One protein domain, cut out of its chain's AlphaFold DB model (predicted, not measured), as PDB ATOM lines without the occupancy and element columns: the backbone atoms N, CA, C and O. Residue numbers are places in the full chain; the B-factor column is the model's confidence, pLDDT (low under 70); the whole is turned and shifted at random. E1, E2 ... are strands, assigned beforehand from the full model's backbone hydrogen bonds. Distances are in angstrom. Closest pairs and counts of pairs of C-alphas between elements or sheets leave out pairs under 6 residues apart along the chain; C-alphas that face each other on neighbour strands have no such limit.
ATOM      1  N   THR A 365     202.517 160.403 112.434       86.94
ATOM      2  CA  THR A 365     202.488 159.532 113.623       86.94
ATOM      3  C   THR A 365     203.286 158.237 113.435       86.94
ATOM      4  O   THR A 365     203.603 157.554 114.405       86.94
ATOM      5  N   LYS A 366     203.654 157.913 112.189       90.62
ATOM      6  CA  LYS A 366     204.477 156.753 111.814       90.62
ATOM      7  C   LYS A 366     205.894 157.149 111.401       90.62
ATOM      8  O   LYS A 366     206.671 156.291 110.982       90.62
ATOM      9  N   ALA A 367     206.229 158.437 111.461       91.69
ATOM     10  CA  ALA A 367     207.564 158.917 111.150       91.69
ATOM     11  C   ALA A 367     208.543 158.620 112.307       91.69
ATOM     12  O   ALA A 367     208.121 158.527 113.462       91.69
ATOM     13  N   PRO A 368     209.861 158.543 112.044       93.88
ATOM     14  CA  PRO A 368     210.876 158.413 113.096       93.88
ATOM     15  C   PRO A 368     210.816 159.516 114.168       93.88
ATOM     16  O   PRO A 368     211.260 159.311 115.294       93.88
ATOM     17  N   TRP A 369     210.247 160.675 113.824       94.38
ATOM     18  CA  TRP A 369     210.050 161.826 114.704       94.38
ATOM     19  C   TRP A 369     208.617 161.971 115.228       94.38
ATOM     20  O   TRP A 369     208.256 163.052 115.684       94.38
ATOM     21  N   ALA A 370     207.806 160.907 115.203       92.94
ATOM     22  CA  ALA A 370     206.437 160.917 115.730       92.94
ATOM     23  C   ALA A 370     206.292 161.592 117.117       92.94
ATOM     24  O   ALA A 370     205.360 162.379 117.280       92.94
ATOM     25  N   PRO A 371     207.214 161.404 118.089       94.12
ATOM     26  CA  PRO A 371     207.126 162.080 119.390       94.12
ATOM     27  C   PRO A 371     207.267 163.610 119.347       94.12
ATOM     28  O   PRO A 371     206.950 164.273 120.328       94.12
ATOM     29  N   LEU A 372     207.781 164.170 118.248       93.00
ATOM     30  CA  LEU A 372     208.003 165.608 118.063       93.00
ATOM     31  C   LEU A 372     206.927 166.266 117.189       93.00
ATOM     32  O   LEU A 372     207.000 167.471 116.961       93.00
ATOM     33  N   VAL A 373     205.959 165.499 116.680       90.50
ATOM     34  CA  VAL A 373     204.895 166.011 115.807       90.50
ATOM     35  C   VAL A 373     204.059 167.050 116.545       90.50
ATOM     36  O   VAL A 373     203.629 166.838 117.679       90.50
ATOM     37  N   THR A 374     203.817 168.184 115.889       85.50
ATOM     38  CA  THR A 374     203.014 169.265 116.460       85.50
ATOM     39  C   THR A 374     201.554 168.809 116.611       85.50
ATOM     40  O   THR A 374     200.945 168.396 115.618       85.50
ATOM     41  N   PRO A 375     200.954 168.888 117.818       82.62
ATOM     42  CA  PRO A 375     199.562 168.497 118.024       82.62
ATOM     43  C   PRO A 375     198.605 169.232 117.080       82.62
ATOM     44  O   PRO A 375     198.758 170.425 116.830       82.62
ATOM     45  N   GLY A 376     197.608 168.518 116.554       71.69
ATOM     46  CA  GLY A 376     196.620 169.082 115.625       71.69
ATOM     47  C   GLY A 376     197.103 169.234 114.175       71.69
ATOM     48  O   GLY A 376     196.289 169.541 113.308       71.69
ATOM     49  N   ILE A 377     198.379 168.961 113.876       65.38
ATOM     50  CA  ILE A 377     198.927 168.973 112.514       65.38
ATOM     51  C   ILE A 377     199.094 167.530 112.021       65.38
ATOM     52  O   ILE A 377     200.143 166.913 112.166       65.38
ATOM     53  N   ALA A 378     198.034 166.974 111.425       57.25
ATOM     54  CA  ALA A 378     198.054 165.638 110.812       57.25
ATOM     55  C   ALA A 378     198.381 165.659 109.300       57.25
ATOM     56  O   ALA A 378     198.274 164.632 108.631       57.25
ATOM     57  N   VAL A 379     198.720 166.824 108.729       55.69
ATOM     58  CA  VAL A 379     198.573 167.057 107.283       55.69
ATOM     59  C   VAL A 379     199.856 167.552 106.623       55.69
ATOM     60  O   VAL A 379     200.431 168.566 107.009       55.69
ATOM     61  N   ASN A 380     200.227 166.826 105.567       56.16
ATOM     62  CA  ASN A 380     201.141 167.202 104.497       56.16
ATOM     63  C   ASN A 380     200.595 168.437 103.755       56.16
ATOM     64  O   ASN A 380     199.568 168.316 103.074       56.16
ATOM     65  N   PRO A 381     201.241 169.611 103.827       52.69
ATOM     66  CA  PRO A 381     200.973 170.640 102.848       52.69
ATOM     67  C   PRO A 381     201.604 170.171 101.537       52.69
ATOM     68  O   PRO A 381     202.802 170.330 101.310       52.69
ATOM     69  N   THR A 382     200.775 169.555 100.690       44.31
ATOM     70  CA  THR A 382     201.113 169.248  99.297       44.31
ATOM     71  C   THR A 382     201.247 170.581  98.567       44.31
ATOM     72  O   THR A 382     200.330 171.059  97.905       44.31
ATOM     73  N   CYS A 383     202.371 171.244  98.769       44.28
ATOM     74  CA  CYS A 383     202.798 172.319  97.912       44.28
ATOM     75  C   CYS A 383     203.508 171.663  96.722       44.28
ATOM     76  O   CYS A 383     204.294 170.736  96.931       44.28
ATOM     77  N   PRO A 384     203.203 172.061  95.472       46.22
ATOM     78  CA  PRO A 384     203.957 171.597  94.314       46.22
ATOM     79  C   PRO A 384     205.462 171.759  94.566       46.22
ATOM     80  O   PRO A 384     205.864 172.719  95.226       46.22
ATOM     81  N   ALA A 385     206.284 170.841  94.047       43.22
ATOM     82  CA  ALA A 385     207.741 170.915  94.185       43.22
ATOM     83  C   ALA A 385     208.246 172.336  93.863       43.22
ATOM     84  O   ALA A 385     207.892 172.903  92.827       43.22
ATOM     85  N   GLY A 386     209.032 172.918  94.772       44.88
ATOM     86  CA  GLY A 386     209.510 174.304  94.685       44.88
ATOM     87  C   GLY A 386     208.646 175.361  95.388       44.88
ATOM     88  O   GLY A 386     209.055 176.519  95.454       44.88
ATOM     89  N   VAL A 387     207.494 174.999  95.962       48.22
ATOM     90  CA  VAL A 387     206.693 175.900  96.805       48.22
ATOM     91  C   VAL A 387     206.948 175.550  98.270       48.22
ATOM     92  O   VAL A 387     206.585 174.468  98.730       48.22
ATOM     93  N   ILE A 388     207.592 176.463  99.011       53.09
ATOM     94  CA  ILE A 388     207.730 176.344 100.470       53.09
ATOM     95  C   ILE A 388     206.310 176.288 101.032       53.09
ATOM     96  O   ILE A 388     205.537 177.224 100.801       53.09
ATOM     97  N   PRO A 389     205.929 175.205 101.724       54.25
ATOM     98  CA  PRO A 389     204.591 175.134 102.248       54.25
ATOM     99  C   PRO A 389     204.351 176.271 103.238       54.25
ATOM    100  O   PRO A 389     205.259 176.579 104.009       54.25
ATOM    101  N   PRO A 390     203.149 176.878 103.266       55.50
ATOM    102  CA  PRO A 390     202.831 178.009 104.143       55.50
ATOM    103  C   PRO A 390     202.770 177.613 105.630       55.50
ATOM    104  O   PRO A 390     202.138 178.291 106.436       55.50
ATOM    105  N   ALA A 391     203.386 176.489 106.006       61.00
ATOM    106  CA  ALA A 391     203.464 176.050 107.379       61.00
ATOM    107  C   ALA A 391     204.295 177.057 108.188       61.00
ATOM    108  O   ALA A 391     205.400 177.415 107.771       61.00
ATOM    109  N   PRO A 392     203.788 177.501 109.349       64.44
ATOM    110  CA  PRO A 392     204.550 178.335 110.262       64.44
ATOM    111  C   PRO A 392     205.910 177.713 110.595       64.44
ATOM    112  O   PRO A 392     206.036 176.491 110.740       64.44
ATOM    113  N   ALA A 393     206.926 178.562 110.755       67.06
ATOM    114  CA  ALA A 393     208.244 178.130 111.199       67.06
ATOM    115  C   ALA A 393     208.128 177.315 112.503       67.06
ATOM    116  O   ALA A 393     207.447 177.721 113.443       67.06
ATOM    117  N   GLY A 394     208.792 176.158 112.552       71.25
ATOM    118  CA  GLY A 394     208.816 175.286 113.733       71.25
ATOM    119  C   GLY A 394     207.726 174.210 113.799       71.25
ATOM    120  O   GLY A 394     207.795 173.368 114.691       71.25
ATOM    121  N   VAL A 395     206.771 174.173 112.862       85.56
ATOM    122  CA  VAL A 395     205.805 173.062 112.768       85.56
ATOM    123  C   VAL A 395     206.504 171.781 112.319       85.56
ATOM    124  O   VAL A 395     207.157 171.758 111.274       85.56
ATOM    125  N   VAL A 396     206.320 170.709 113.090       90.12
ATOM    126  CA  VAL A 396     206.855 169.373 112.808       90.12
ATOM    127  C   VAL A 396     205.733 168.466 112.312       90.12
ATOM    128  O   VAL A 396     204.735 168.257 113.003       90.12
ATOM    129  N   GLY A 397     205.924 167.901 111.124       89.88
ATOM    130  CA  GLY A 397     204.978 167.030 110.432       89.88
ATOM    131  C   GLY A 397     205.688 166.190 109.371       89.88
ATOM    132  O   GLY A 397     206.841 165.808 109.549       89.88
ATOM    133  N   THR A 398     205.012 165.885 108.269       88.56
ATOM    134  CA  THR A 398     205.567 165.143 107.125       88.56
ATOM    135  C   THR A 398     205.370 165.955 105.853       88.56
ATOM    136  O   THR A 398     204.307 165.951 105.233       88.56
ATOM    137  N   PHE A 399     206.415 166.680 105.470       88.56
ATOM    138  CA  PHE A 399     206.426 167.563 104.311       88.56
ATOM    139  C   PHE A 399     206.990 166.806 103.118       88.56
ATOM    140  O   PHE A 399     208.111 166.310 103.191       88.56
ATOM    141  N   GLU A 400     206.218 166.672 102.042       87.31
ATOM    142  CA  GLU A 400     206.659 165.917 100.867       87.31
ATOM    143  C   GLU A 400     207.802 166.631 100.131       87.31
ATOM    144  O   GLU A 400     207.867 167.864 100.097       87.31
ATOM    145  N   GLY A 401     208.730 165.843  99.591       85.38
ATOM    146  CA  GLY A 401     209.984 166.325  99.022       85.38
ATOM    147  C   GLY A 401     211.134 166.161 100.013       85.38
ATOM    148  O   GLY A 401     211.230 166.911 100.980       85.38
ATOM    149  N   ALA A 402     211.988 165.162  99.814       88.44
ATOM    150  CA  ALA A 402     213.190 164.951 100.624       88.44
ATOM    151  C   ALA A 402     214.107 163.933  99.955       88.44
ATOM    152  O   ALA A 402     213.640 163.128  99.139       88.44
ATOM    153  N   ARG A 403     215.387 163.904 100.350       86.62
ATOM    154  CA  ARG A 403     216.363 162.910  99.881       86.62
ATOM    155  C   ARG A 403     216.303 162.750  98.360       86.62
ATOM    156  O   ARG A 403     216.137 161.642  97.844       86.62
ATOM    157  N   TYR A 404     216.331 163.895  97.672       83.75
ATOM    158  CA  TYR A 404     216.403 164.008  96.212       83.75
ATOM    159  C   TYR A 404     215.178 163.442  95.469       83.75
ATOM    160  O   TYR A 404     215.218 163.137  94.278       83.75
ATOM    161  N   ARG A 405     214.047 163.274  96.165       82.06
ATOM    162  CA  ARG A 405     212.776 162.859  95.561       82.06
ATOM    163  C   ARG A 405     211.693 163.876  95.862       82.06
ATOM    164  O   ARG A 405     211.411 164.154  97.022       82.06
ATOM    165  N   LYS A 406     211.035 164.345  94.800       81.56
ATOM    166  CA  LYS A 406     209.877 165.252  94.868       81.56
ATOM    167  C   LYS A 406     208.650 164.617  95.514       81.56
ATOM    168  O   LYS A 406     207.841 165.324  96.096       81.56
ATOM    169  N   THR A 407     208.498 163.297  95.396       83.69
ATOM    170  CA  THR A 407     207.340 162.557  95.912       83.69
ATOM    171  C   THR A 407     207.764 161.274  96.618       83.69
ATOM    172  O   THR A 407     208.845 160.727  96.375       83.69
ATOM    173  N   GLY A 408     206.916 160.792  97.531       86.12
ATOM    174  CA  GLY A 408     207.135 159.528  98.252       86.12
ATOM    175  C   GLY A 408     208.257 159.552  99.302       86.12
ATOM    176  O   GLY A 408     208.517 158.536  99.947       86.12
ATOM    177  N   ARG A 409     208.907 160.703  99.501       89.56
ATOM    178  CA  ARG A 409     209.831 160.980 100.604       89.56
ATOM    179  C   ARG A 409     209.383 162.242 101.322       89.56
ATOM    180  O   ARG A 409     208.909 163.178 100.680       89.56
ATOM    181  N   TYR A 410     209.535 162.243 102.639       90.19
ATOM    182  CA  TYR A 410     209.051 163.308 103.507       90.19
ATOM    183  C   TYR A 410     210.141 163.758 104.475       90.19
ATOM    184  O   TYR A 410     210.833 162.914 105.049       90.19
ATOM    185  N   ARG A 411     210.240 165.072 104.676       93.00
ATOM    186  CA  ARG A 411     211.083 165.744 105.676       93.00
ATOM    187  C   ARG A 411     210.233 166.235 106.862       93.00
ATOM    188  O   ARG A 411     209.010 166.361 106.722       93.00
ATOM    189  N   PRO A 412     210.836 166.504 108.033       92.62
ATOM    190  CA  PRO A 412     210.101 166.834 109.252       92.62
ATOM    191  C   PRO A 412     209.509 168.242 109.282       92.62
ATOM    192  O   PRO A 412     208.519 168.460 109.979       92.62
ATOM    193  N   THR A 413     210.102 169.200 108.568       89.94
ATOM    194  CA  THR A 413     209.701 170.615 108.600       89.94
ATOM    195  C   THR A 413     209.738 171.244 107.211       89.94
ATOM    196  O   THR A 413     210.369 170.735 106.288       89.94
ATOM    197  N   ALA A 414     209.067 172.387 107.052       85.19
ATOM    198  CA  ALA A 414     209.095 173.144 105.801       85.19
ATOM    199  C   ALA A 414     210.478 173.729 105.475       85.19
ATOM    200  O   ALA A 414     210.783 173.880 104.296       85.19
ATOM    201  N   GLU A 415     211.266 174.044 106.510       86.12
ATOM    202  CA  GLU A 415     212.597 174.653 106.439       86.12
ATOM    203  C   GLU A 415     213.566 173.931 107.390       86.12
ATOM    204  O   GLU A 415     213.204 173.615 108.530       86.12
ATOM    205  N   CYS A 416     214.801 173.700 106.943       92.19
ATOM    206  CA  CYS A 416     215.890 173.117 107.729       92.19
ATOM    207  C   CYS A 416     217.246 173.478 107.103       92.19
ATOM    208  O   CYS A 416     217.327 173.668 105.890       92.19
TER     209      CYS A 416
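What this domain is: This is residues 365 to 416 of the 440 residues of an uncharacterized protein of Alphaproteobacteria bacterium (UniProt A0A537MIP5). This model has little regular structure: a small hairpin of two short strands, E1 and E2, with a long looping stretch, residues 365 to 398, before it. The tip of the hairpin, at Tyr 404, and the loop at Gly 376 lie at opposite ends of the whole. The printed part has 52 residues, with no named helix and two named strands, E1 then E2, in an antiparallel sheet; the class is all strand, with only 11 residues in named elements. It is compact, with a radius of gyration of the C-alphas of 10.2 A, and rounded, spanning 26 by 21 by 18 A.

How they stand to each other: E1, residues 399 to 402, and E2, residues 405 to 411, form a hairpin with a tight link of 2 residues. They are antiparallel neighbours, with 115 degrees between their directions. C-alphas 400 and 410 face each other at 4.4 A. N 399 and O 411, and N 401 and O 409, are within hydrogen-bond range, each at 2.9 A.

Where its parts are: E2 measures 10.7 A from first to last C-alpha and ends at C-alpha 411 (211.083, 165.744, 105.676). E1 measures 8.1 A and begins at C-alpha 399 (206.426, 167.563, 104.311).

The domain as a whole: The C-alphas of Gly 376 and Tyr 404, the two farthest apart, are 28.2 A apart. The printed part has no cut. Its mean pLDDT is 76.5, and residues 377 to 393 are under 70.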